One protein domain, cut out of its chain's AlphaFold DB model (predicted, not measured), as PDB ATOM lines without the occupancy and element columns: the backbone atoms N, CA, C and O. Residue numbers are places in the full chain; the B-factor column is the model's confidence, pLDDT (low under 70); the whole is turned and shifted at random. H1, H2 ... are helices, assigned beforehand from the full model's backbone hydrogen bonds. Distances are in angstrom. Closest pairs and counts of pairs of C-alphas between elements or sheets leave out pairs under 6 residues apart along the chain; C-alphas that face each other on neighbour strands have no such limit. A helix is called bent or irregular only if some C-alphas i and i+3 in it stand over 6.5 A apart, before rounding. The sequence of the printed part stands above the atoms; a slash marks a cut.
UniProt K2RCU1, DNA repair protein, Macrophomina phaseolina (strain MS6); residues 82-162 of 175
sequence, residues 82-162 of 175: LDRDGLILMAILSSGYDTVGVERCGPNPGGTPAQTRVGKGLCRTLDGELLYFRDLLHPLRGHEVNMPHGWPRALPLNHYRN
ATOM      1  N   LEU A  82     353.123 296.879 208.616       89.88
ATOM      2  CA  LEU A  82     353.545 295.556 209.088       89.88
ATOM      3  C   LEU A  82     354.998 295.252 208.756       89.88
ATOM      4  O   LEU A  82     355.384 295.242 207.591       89.88
ATOM      5  N   ASP A  83     355.764 294.923 209.788       93.25
ATOM      6  CA  ASP A  83     357.045 294.244 209.652       93.25
ATOM      7  C   ASP A  83     356.920 292.747 209.976       93.25
ATOM      8  O   ASP A  83     355.829 292.230 210.229       93.25
ATOM      9  N   ARG A  84     358.055 292.043 209.945       93.75
ATOM     10  CA  ARG A  84     358.148 290.612 210.257       93.75
ATOM     11  C   ARG A  84     357.489 290.267 211.594       93.75
ATOM     12  O   ARG A  84     356.711 289.323 211.643       93.75
ATOM     13  N   ASP A  85     357.759 291.029 212.650       94.75
ATOM     14  CA  ASP A  85     357.227 290.744 213.986       94.75
ATOM     15  C   ASP A  85     355.703 290.933 214.021       94.75
ATOM     16  O   ASP A  85     354.981 290.140 214.629       94.75
ATOM     17  N   GLY A  86     355.199 291.955 213.320       92.25
ATOM     18  CA  GLY A  86     353.768 292.134 213.090       92.25
ATOM     19  C   GLY A  86     353.143 290.959 212.332       92.25
ATOM     20  O   GLY A  86     352.074 290.492 212.714       92.25
ATOM     21  N   LEU A  87     353.808 290.443 211.296       90.94
ATOM     22  CA  LEU A  87     353.331 289.278 210.540       90.94
ATOM     23  C   LEU A  87     353.343 287.999 211.397       90.94
ATOM     24  O   LEU A  87     352.382 287.233 211.353       90.94
ATOM     25  N   ILE A  88     354.368 287.800 212.231       91.69
ATOM     26  CA  ILE A  88     354.442 286.682 213.187       91.69
ATOM     27  C   ILE A  88     353.284 286.753 214.181       91.69
ATOM     28  O   ILE A  88     352.604 285.753 214.397       91.69
ATOM     29  N   LEU A  89     353.006 287.927 214.755       91.00
ATOM     30  CA  LEU A  89     351.851 288.101 215.638       91.00
ATOM     31  C   LEU A  89     350.557 287.672 214.948       91.00
ATOM     32  O   LEU A  89     349.746 286.972 215.547       91.00
ATOM     33  N   MET A  90     350.372 288.077 213.694       86.62
ATOM     34  CA  MET A  90     349.181 287.737 212.919       86.62
ATOM     35  C   MET A  90     349.060 286.231 212.716       86.62
ATOM     36  O   MET A  90     347.983 285.690 212.940       86.62
ATOM     37  N   ALA A  91     350.159 285.547 212.390       86.44
ATOM     38  CA  ALA A  91     350.187 284.091 212.289       86.44
ATOM     39  C   ALA A  91     349.833 283.410 213.628       86.44
ATOM     40  O   ALA A  91     349.006 282.500 213.664       86.44
ATOM     41  N   ILE A  92     350.384 283.885 214.751       87.19
ATOM     42  CA  ILE A  92     350.130 283.316 216.087       87.19
ATOM     43  C   ILE A  92     348.696 283.589 216.577       87.19
ATOM     44  O   ILE A  92     348.108 282.748 217.262       87.19
ATOM     45  N   LEU A  93     348.110 284.736 216.224       83.25
ATOM     46  CA  LEU A  93     346.711 285.062 216.524       83.25
ATOM     47  C   LEU A  93     345.733 284.265 215.650       83.25
ATOM     48  O   LEU A  93     344.722 283.787 216.160       83.25
ATOM     49  N   SER A  94     346.054 284.085 214.366       74.38
ATOM     50  CA  SER A  94     345.253 283.355 213.371       74.38
ATOM     51  C   SER A  94     345.221 281.843 213.522       74.38
ATOM     52  O   SER A  94     344.500 281.204 212.759       74.38
ATOM     53  N   SER A  95     346.005 281.263 214.432       62.50
ATOM     54  CA  SER A  95     346.408 279.850 214.399       62.50
ATOM     55  C   SER A  95     347.178 279.440 213.142       62.50
ATOM     56  O   SER A  95     346.652 278.780 212.252       62.50
ATOM     57  N   GLY A  96     348.464 279.774 213.095       52.88
ATOM     58  CA  GLY A  96     349.451 279.043 212.301       52.88
ATOM     59  C   GLY A  96     349.996 277.853 213.097       52.88
ATOM     60  O   GLY A  96     350.415 278.026 214.241       52.88
ATOM     61  N   TYR A  97     349.978 276.663 212.487       48.16
ATOM     62  CA  TYR A  97     350.498 275.381 212.995       48.16
ATOM     63  C   TYR A  97     349.838 274.828 214.275       48.16
ATOM     64  O   TYR A  97     350.247 275.117 215.396       48.16
ATOM     65  N   ASP A  98     348.838 273.959 214.082       48.62
ATOM     66  CA  ASP A  98     348.328 272.957 215.044       48.62
ATOM     67  C   ASP A  98     347.872 273.485 216.424       48.62
ATOM     68  O   ASP A  98     347.861 272.800 217.454       48.62
ATOM     69  N   THR A  99     347.510 274.767 216.474       54.81
ATOM     70  CA  THR A  99     346.992 275.443 217.666       54.81
ATOM     71  C   THR A  99     345.636 276.056 217.348       54.81
ATOM     72  O   THR A  99     345.385 276.402 216.203       54.81
ATOM     73  N   VAL A 100     344.755 276.197 218.340       62.91
ATOM     74  CA  VAL A 100     343.568 277.053 218.203       62.91
ATOM     75  C   VAL A 100     344.025 278.493 218.435       62.91
ATOM     76  O   VAL A 100     344.643 278.781 219.464       62.91
ATOM     77  N   GLY A 101     343.772 279.370 217.463       64.31
ATOM     78  CA  GLY A 101     344.107 280.790 217.523       64.31
ATOM     79  C   GLY A 101     343.249 281.522 218.550       64.31
ATOM     80  O   GLY A 101     342.439 280.927 219.262       64.31
ATOM     81  N   VAL A 102     343.407 282.838 218.637       68.69
ATOM     82  CA  VAL A 102     342.610 283.640 219.569       68.69
ATOM     83  C   VAL A 102     341.355 284.132 218.857       68.69
ATOM     84  O   VAL A 102     341.426 284.981 217.965       68.69
ATOM     85  N   GLU A 103     340.194 283.615 219.263       64.38
ATOM     86  CA  GLU A 103     338.904 284.026 218.708       64.38
ATOM     87  C   GLU A 103     338.735 285.549 218.836       64.38
ATOM     88  O   GLU A 103     338.998 286.127 219.890       64.38
ATOM     89  N   ARG A 104     338.298 286.220 217.762       62.16
ATOM     90  CA  ARG A 104     338.050 287.681 217.720       62.16
ATOM     91  C   ARG A 104     339.288 288.578 217.887       62.16
ATOM     92  O   ARG A 104     339.150 289.794 217.814       62.16
ATOM     93  N   CYS A 105     340.482 288.000 218.008       65.19
ATOM     94  CA  CYS A 105     341.764 288.689 217.804       65.19
ATOM     95  C   CYS A 105     342.384 288.359 216.438       65.19
ATOM     96  O   CYS A 105     343.589 288.520 216.248       65.19
ATOM     97  N   GLY A 106     341.580 287.871 215.491       58.78
ATOM     98  CA  GLY A 106     342.054 287.556 214.152       58.78
ATOM     99  C   GLY A 106     342.663 288.776 213.441       58.78
ATOM    100  O   GLY A 106     342.397 289.924 213.814       58.78
ATOM    101  N   PRO A 107     343.473 288.546 212.399       57.06
ATOM    102  CA  PRO A 107     344.046 289.589 211.574       57.06
ATOM    103  C   PRO A 107     343.037 290.656 211.175       57.06
ATOM    104  O   PRO A 107     342.043 290.348 210.524       57.06
ATOM    105  N   ASN A 108     343.338 291.930 211.434       63.41
ATOM    106  CA  ASN A 108     342.861 292.961 210.523       63.41
ATOM    107  C   ASN A 108     343.612 292.754 209.193       63.41
ATOM    108  O   ASN A 108     344.826 292.985 209.170       63.41
ATOM    109  N   PRO A 109     342.950 292.333 208.098       55.78
ATOM    110  CA  PRO A 109     343.623 292.058 206.826       55.78
ATOM    111  C   PRO A 109     344.309 293.303 206.237       55.78
ATOM    112  O   PRO A 109     345.182 293.194 205.378       55.78
ATOM    113  N   GLY A 110     343.935 294.499 206.705       59.09
ATOM    114  CA  GLY A 110     344.561 295.762 206.333       59.09
ATOM    115  C   GLY A 110     345.928 296.001 206.965       59.09
ATOM    116  O   GLY A 110     346.688 296.795 206.418       59.09
ATOM    117  N   GLY A 111     346.254 295.308 208.056       68.12
ATOM    118  CA  GLY A 111     347.478 295.561 208.789       68.12
ATOM    119  C   GLY A 111     347.504 296.904 209.526       68.12
ATOM    120  O   GLY A 111     346.877 297.870 209.099       68.12
ATOM    121  N   THR A 112     348.199 296.993 210.661       80.38
ATOM    122  CA  THR A 112     348.288 298.233 211.440       80.38
ATOM    123  C   THR A 112     349.650 298.401 212.117       80.38
ATOM    124  O   THR A 112     350.255 297.418 212.555       80.38
ATOM    125  N   PRO A 113     350.096 299.649 212.355       84.88
ATOM    126  CA  PRO A 113     351.257 299.921 213.205       84.88
ATOM    127  C   PRO A 113     351.121 299.362 214.632       84.88
ATOM    128  O   PRO A 113     352.117 299.026 215.273       84.88
ATOM    129  N   ALA A 114     349.887 299.242 215.140       86.31
ATOM    130  CA  ALA A 114     349.619 298.617 216.430       86.31
ATOM    131  C   ALA A 114     350.015 297.132 216.431       86.31
ATOM    132  O   ALA A 114     350.667 296.692 217.375       86.31
ATOM    133  N   GLN A 115     349.707 296.388 215.364       87.56
ATOM    134  CA  GLN A 115     350.101 294.980 215.229       87.56
ATOM    135  C   GLN A 115     351.620 294.820 215.199       87.56
ATOM    136  O   GLN A 115     352.141 293.962 215.898       87.56
ATOM    137  N   THR A 116     352.345 295.688 214.491       90.12
ATOM    138  CA  THR A 116     353.820 295.699 214.525       90.12
ATOM    139  C   THR A 116     354.371 295.945 215.926       90.12
ATOM    140  O   THR A 116     355.252 295.228 216.395       90.12
ATOM    141  N   ARG A 117     353.848 296.949 216.639       91.56
ATOM    142  CA  ARG A 117     354.304 297.262 218.002       91.56
ATOM    143  C   ARG A 117     354.056 296.098 218.960       91.56
ATOM    144  O   ARG A 117     354.937 295.754 219.743       91.56
ATOM    145  N   VAL A 118     352.870 295.502 218.899       91.56
ATOM    146  CA  VAL A 118     352.511 294.366 219.748       91.56
ATOM    147  C   VAL A 118     353.298 293.117 219.344       91.56
ATOM    148  O   VAL A 118     353.782 292.400 220.212       91.56
ATOM    149  N   GLY A 119     353.527 292.900 218.051       92.88
ATOM    150  CA  GLY A 119     354.316 291.780 217.546       92.88
ATOM    151  C   GLY A 119     355.768 291.838 217.994       92.88
ATOM    152  O   GLY A 119     356.319 290.817 218.399       92.88
ATOM    153  N   LYS A 120     356.361 293.036 218.056       94.06
ATOM    154  CA  LYS A 120     357.675 293.250 218.685       94.06
ATOM    155  C   LYS A 120     357.681 292.845 220.152       94.06
ATOM    156  O   LYS A 120     358.642 292.230 220.606       94.06
ATOM    157  N   GLY A 121     356.619 293.178 220.887       93.81
ATOM    158  CA  GLY A 121     356.431 292.725 222.265       93.81
ATOM    159  C   GLY A 121     356.431 291.199 222.354       93.81
ATOM    160  O   GLY A 121     357.212 290.636 223.116       93.81
ATOM    161  N   LEU A 122     355.638 290.533 221.509       93.25
ATOM    162  CA  LEU A 122     355.553 289.071 221.459       93.25
ATOM    163  C   LEU A 122     356.914 288.437 221.166       93.25
ATOM    164  O   LEU A 122     357.365 287.564 221.901       93.25
ATOM    165  N   CYS A 123     357.586 288.897 220.109       93.62
ATOM    166  CA  CYS A 123     358.829 288.290 219.644       93.62
ATOM    167  C   CYS A 123     359.983 288.460 220.645       93.62
ATOM    168  O   CYS A 123     360.875 287.617 220.688       93.62
ATOM    169  N   ARG A 124     359.948 289.512 221.474       93.75
ATOM    170  CA  ARG A 124     360.955 289.796 222.511       93.75
ATOM    171  C   ARG A 124     360.640 289.175 223.873       93.75
ATOM    172  O   ARG A 124     361.527 289.138 224.717       93.75
ATOM    173  N   THR A 125     359.407 288.718 224.096       94.38
ATOM    174  CA  THR A 125     359.004 288.114 225.374       94.38
ATOM    175  C   THR A 125     359.664 286.746 225.535       94.38
ATOM    176  O   THR A 125     359.601 285.914 224.625       94.38
ATOM    177  N   LEU A 126     360.289 286.498 226.686       93.31
ATOM    178  CA  LEU A 126     360.902 285.206 226.992       93.31
ATOM    179  C   LEU A 126     359.834 284.115 227.125       93.31
ATOM    180  O   LEU A 126     358.707 284.384 227.531       93.31
ATOM    181  N   ASP A 127     360.190 282.863 226.835       92.62
ATOM    182  CA  ASP A 127     359.232 281.744 226.844       92.62
ATOM    183  C   ASP A 127     358.503 281.582 228.185       92.62
ATOM    184  O   ASP A 127     357.295 281.347 228.203       92.62
ATOM    185  N   GLY A 128     359.210 281.778 229.303       91.69
ATOM    186  CA  GLY A 128     358.632 281.735 230.651       91.69
ATOM    187  C   GLY A 128     357.705 282.910 230.987       91.69
ATOM    188  O   GLY A 128     356.984 282.854 231.978       91.69
ATOM    189  N   GLU A 129     357.694 283.958 230.163       92.44
ATOM    190  CA  GLU A 129     356.950 285.201 230.388       92.44
ATOM    191  C   GLU A 129     355.798 285.396 229.391       92.44
ATOM    192  O   GLU A 129     355.054 286.373 229.477       92.44
ATOM    193  N   LEU A 130     355.598 284.460 228.456       90.62
ATOM    194  CA  LEU A 130     354.595 284.575 227.389       90.62
ATOM    195  C   LEU A 130     353.161 284.764 227.898       90.62
ATOM    196  O   LEU A 130     352.336 285.354 227.202       90.62
ATOM    197  N   LEU A 131     352.842 284.315 229.111       88.56
ATOM    198  CA  LEU A 131     351.528 284.566 229.703       88.56
ATOM    199  C   LEU A 131     351.306 286.053 230.023       88.56
ATOM    200  O   LEU A 131     350.194 286.541 229.822       88.56
ATOM    201  N   TYR A 132     352.350 286.785 230.427       88.56
ATOM    202  CA  TYR A 132     352.281 288.227 230.706       88.56
ATOM    203  C   TYR A 132     352.160 289.065 229.429       88.56
ATOM    204  O   TYR A 132     351.590 290.153 229.447       88.56
ATOM    205  N   PHE A 133     352.610 288.542 228.280       89.06
ATOM    206  CA  PHE A 133     352.421 289.209 226.987       89.06
ATOM    207  C   PHE A 133     350.939 289.497 226.682       89.06
ATOM    208  O   PHE A 133     350.633 290.441 225.951       89.06
ATOM    209  N   ARG A 134     349.997 288.726 227.243       85.81
ATOM    210  CA  ARG A 134     348.557 288.908 226.998       85.81
ATOM    211  C   ARG A 134     348.080 290.333 227.269       85.81
ATOM    212  O   ARG A 134     347.191 290.790 226.546       85.81
ATOM    213  N   ASP A 135     348.677 291.026 228.232       83.44
ATOM    214  CA  ASP A 135     348.318 292.399 228.597       83.44
ATOM    215  C   ASP A 135     348.685 293.395 227.484       83.44
ATOM    216  O   ASP A 135     347.991 294.385 227.250       83.44
ATOM    217  N   LEU A 136     349.708 293.086 226.681       82.81
ATOM    218  CA  LEU A 136     350.120 293.911 225.543       82.81
ATOM    219  C   LEU A 136     349.144 293.856 224.362       82.81
ATOM    220  O   LEU A 136     349.278 294.642 223.428       82.81
ATOM    221  N   LEU A 137     348.149 292.966 224.391       80.81
ATOM    222  CA  LEU A 137     347.137 292.879 223.339       80.81
ATOM    223  C   LEU A 137     346.020 293.902 223.481       80.81
ATOM    224  O   LEU A 137     345.255 294.045 222.533       80.81
ATOM    225  N   HIS A 138     345.913 294.621 224.603       78.81
ATOM    226  CA  HIS A 138     344.881 295.648 224.793       78.81
ATOM    227  C   HIS A 138     344.668 296.573 223.577       78.81
ATOM    228  O   HIS A 138     343.513 296.757 223.200       78.81
ATOM    229  N   PRO A 139     345.710 297.074 222.879       76.56
ATOM    230  CA  PRO A 139     345.538 297.927 221.699       76.56
ATOM    231  C   PRO A 139     344.888 297.242 220.487       76.56
ATOM    232  O   PRO A 139     344.514 297.923 219.537       76.56
ATOM    233  N   LEU A 140     344.827 295.910 220.475       75.31
ATOM    234  CA  LEU A 140     344.263 295.091 219.398       75.31
ATOM    235  C   LEU A 140     342.913 294.471 219.776       75.31
ATOM    236  O   LEU A 140     342.237 293.916 218.914       75.31
ATOM    237  N   ARG A 141     342.512 294.554 221.051       70.75
ATOM    238  CA  ARG A 141     341.251 294.003 221.549       70.75
ATOM    239  C   ARG A 141     340.153 295.057 221.432       70.75
ATOM    240  O   ARG A 141     340.217 296.093 222.085       70.75
ATOM    241  N   GLY A 142     339.136 294.782 220.618       59.94
ATOM    242  CA  GLY A 142     337.928 295.612 220.558       59.94
ATOM    243  C   GLY A 142     336.906 295.283 221.653       59.94
ATOM    244  O   GLY A 142     336.214 296.183 222.121       59.94
ATOM    245  N   HIS A 143     336.810 294.011 222.068       60.50
ATOM    246  CA  HIS A 143     335.838 293.462 223.036       60.50
ATOM    247  C   HIS A 143     336.517 292.460 223.992       60.50
ATOM    248  O   HIS A 143     337.717 292.216 223.863       60.50
ATOM    249  N   GLU A 144     335.775 291.862 224.935       63.56
ATOM    250  CA  GLU A 144     336.274 290.726 225.724       63.56
ATOM    251  C   GLU A 144     336.675 289.573 224.796       63.56
ATOM    252  O   GLU A 144     335.862 289.001 224.066       63.56
ATOM    253  N   VAL A 145     337.967 289.265 224.806       67.06
ATOM    254  CA  VAL A 145     338.571 288.198 224.014       67.06
ATOM    255  C   VAL A 145     338.750 286.992 224.914       67.06
ATOM    256  O   VAL A 145     339.469 287.073 225.914       67.06
ATOM    257  N   ASN A 146     338.131 285.871 224.547       72.00
ATOM    258  CA  ASN A 146     338.338 284.614 225.248       72.00
ATOM    259  C   ASN A 146     339.731 284.067 224.908       72.00
ATOM    260  O   ASN A 146     339.991 283.636 223.784       72.00
ATOM    261  N   MET A 147     340.639 284.138 225.877       76.75
ATOM    262  CA  MET A 147     342.018 283.699 225.721       76.75
ATOM    263  C   MET A 147     342.187 282.255 226.184       76.75
ATOM    264  O   MET A 147     341.977 281.983 227.369       76.75
ATOM    265  N   PRO A 148     342.649 281.334 225.318       82.62
ATOM    266  CA  PRO A 148     342.957 279.977 225.749       82.62
ATOM    267  C   PRO A 148     343.990 279.992 226.882       82.62
ATOM    268  O   PRO A 148     345.006 280.679 226.787       82.62
ATOM    269  N   HIS A 149     343.768 279.202 227.939       80.88
ATOM    270  CA  HIS A 149     344.570 279.225 229.173       80.88
ATOM    271  C   HIS A 149     346.090 279.088 228.954       80.88
ATOM    272  O   HIS A 149     346.863 279.676 229.704       80.88
ATOM    273  N   GLY A 150     346.536 278.386 227.908       82.62
ATOM    274  CA  GLY A 150     347.957 278.190 227.581       82.62
ATOM    275  C   GLY A 150     348.509 279.042 226.429       82.62
ATOM    276  O   GLY A 150     349.593 278.746 225.939       82.62
ATOM    277  N   TRP A 151     347.772 280.041 225.933       85.50
ATOM    278  CA  TRP A 151     348.203 280.868 224.796       85.50
ATOM    279  C   TRP A 151     349.016 282.109 225.238       85.50
ATOM    280  O   TRP A 151     348.698 282.682 226.275       85.50
ATOM    281  N   PRO A 152     350.006 282.606 224.477       87.94
ATOM    282  CA  PRO A 152     350.603 281.985 223.305       87.94
ATOM    283  C   PRO A 152     351.549 280.856 223.718       87.94
ATOM    284  O   PRO A 152     352.190 280.907 224.765       87.94
ATOM    285  N   ARG A 153     351.644 279.825 222.873       86.12
ATOM    286  CA  ARG A 153     352.578 278.713 223.090       86.12
ATOM    287  C   ARG A 153     353.956 279.084 222.545       86.12
ATOM    288  O   ARG A 153     354.060 279.586 221.427       86.12
ATOM    289  N   ALA A 154     355.006 278.769 223.302       89.38
ATOM    290  CA  ALA A 154     356.388 279.036 222.901       89.38
ATOM    291  C   ALA A 154     356.785 278.301 221.614       89.38
ATOM    292  O   ALA A 154     357.446 278.880 220.763       89.38
ATOM    293  N   LEU A 155     356.355 277.044 221.444       87.50
ATOM    294  CA  LEU A 155     356.795 276.191 220.335       87.50
ATOM    295  C   LEU A 155     356.468 276.778 218.938       87.50
ATOM    296  O   LEU A 155     357.412 276.983 218.174       87.50
ATOM    297  N   PRO A 156     355.208 277.136 218.599       86.19
ATOM    298  CA  PRO A 156     354.904 277.797 217.325       86.19
ATOM    299  C   PRO A 156     355.617 279.141 217.152       86.19
ATOM    300  O   PRO A 156     356.074 279.471 216.065       86.19
ATOM    301  N   LEU A 157     355.755 279.922 218.227       89.94
ATOM    302  CA  LEU A 157     356.433 281.215 218.163       89.94
ATOM    303  C   LEU A 157     357.942 281.053 217.901       89.94
ATOM    304  O   LEU A 157     358.524 281.795 217.110       89.94
ATOM    305  N   ASN A 158     358.577 280.059 218.522       90.38
ATOM    306  CA  ASN A 158     359.991 279.741 218.335       90.38
ATOM    307  C   ASN A 158     360.305 279.222 216.939       90.38
ATOM    308  O   ASN A 158     361.404 279.486 216.463       90.38
ATOM    309  N   HIS A 159     359.348 278.588 216.258       87.69
ATOM    310  CA  HIS A 159     359.505 278.230 214.852       87.69
ATOM    311  C   HIS A 159     359.851 279.453 213.987       87.69
ATOM    312  O   HIS A 159     360.733 279.378 213.137       87.69
ATOM    313  N   TYR A 160     359.221 280.602 214.256       88.69
ATOM    314  CA  TYR A 160     359.483 281.840 213.523       88.69
ATOM    315  C   TYR A 160     360.625 282.670 214.109       88.69
ATOM    316  O   TYR A 160     361.372 283.278 213.344       88.69
ATOM    317  N   ARG A 161     360.771 282.732 215.443       88.25
ATOM    318  CA  ARG A 161     361.846 283.503 216.101       88.25
ATOM    319  C   ARG A 161     363.220 282.897 215.849       88.25
ATOM    320  O   ARG A 161     364.145 283.613 215.481       88.25
ATOM    321  N   ASN A 162     363.305 281.583 216.034       85.38
ATOM    322  CA  ASN A 162     364.528 280.795 216.013       85.38
ATOM    323  C   ASN A 162     364.349 279.620 215.039       85.38
ATOM    324  O   ASN A 162     364.342 278.463 215.472       85.38
TER     325      ASN A 162
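AT A GLANCE: This is residues 82 to 162 of the 175 residues of the protein "DNA repair protein" of Macrophomina phaseolina (strain MS6) (UniProt K2RCU1). H2 and H3 form a helical hairpin, H1 crosses H2, and H4 packs on H1. Long loops, residues 94 to 112 and 141 to 153, complete a compact, rounded body spanning 27 by 26 by 22 A, with a radius of gyration of the C-alphas of 11.3 A. The class is all helix; H1 to H4, in chain order, hold 39 of 81 printed residues, under half.

HOW THE PARTS SIT: H2, residues 113 to 124, touches H3, residues 132 to 140, opposite ways at a shallow tilt of 8 degrees; the closest C-alphas, 118 and 136, are 6.3 A apart. H1, residues 84 to 93, touches H2 about perpendicular, at 85 degrees, closest at C-alphas 86 and 116, 3.8 A. H4, residues 154 to 161, touches H1 opposite ways at a shallow tilt of 26 degrees, closest at C-alphas 92 and 157, 7.0 A. Every O i to N i+4 pair is within hydrogen-bond range in H1 and H2, 3 of 4 in H4 and 0 of 5 in H3, where 5 of 6 O i to N i+3 pairs are.

IN THESE COORDINATES: H2 measures 16.8 A from C-alpha 113 (351.257, 299.921, 213.205) to C-alpha 124 (360.955, 289.796, 222.511). H3 is irregular, C-alphas 136 and 139 being 7.2 A apart.

THE WHOLE: The printed part has no cut. Residues 95 to 111 and 142 to 145 have pLDDT under 70.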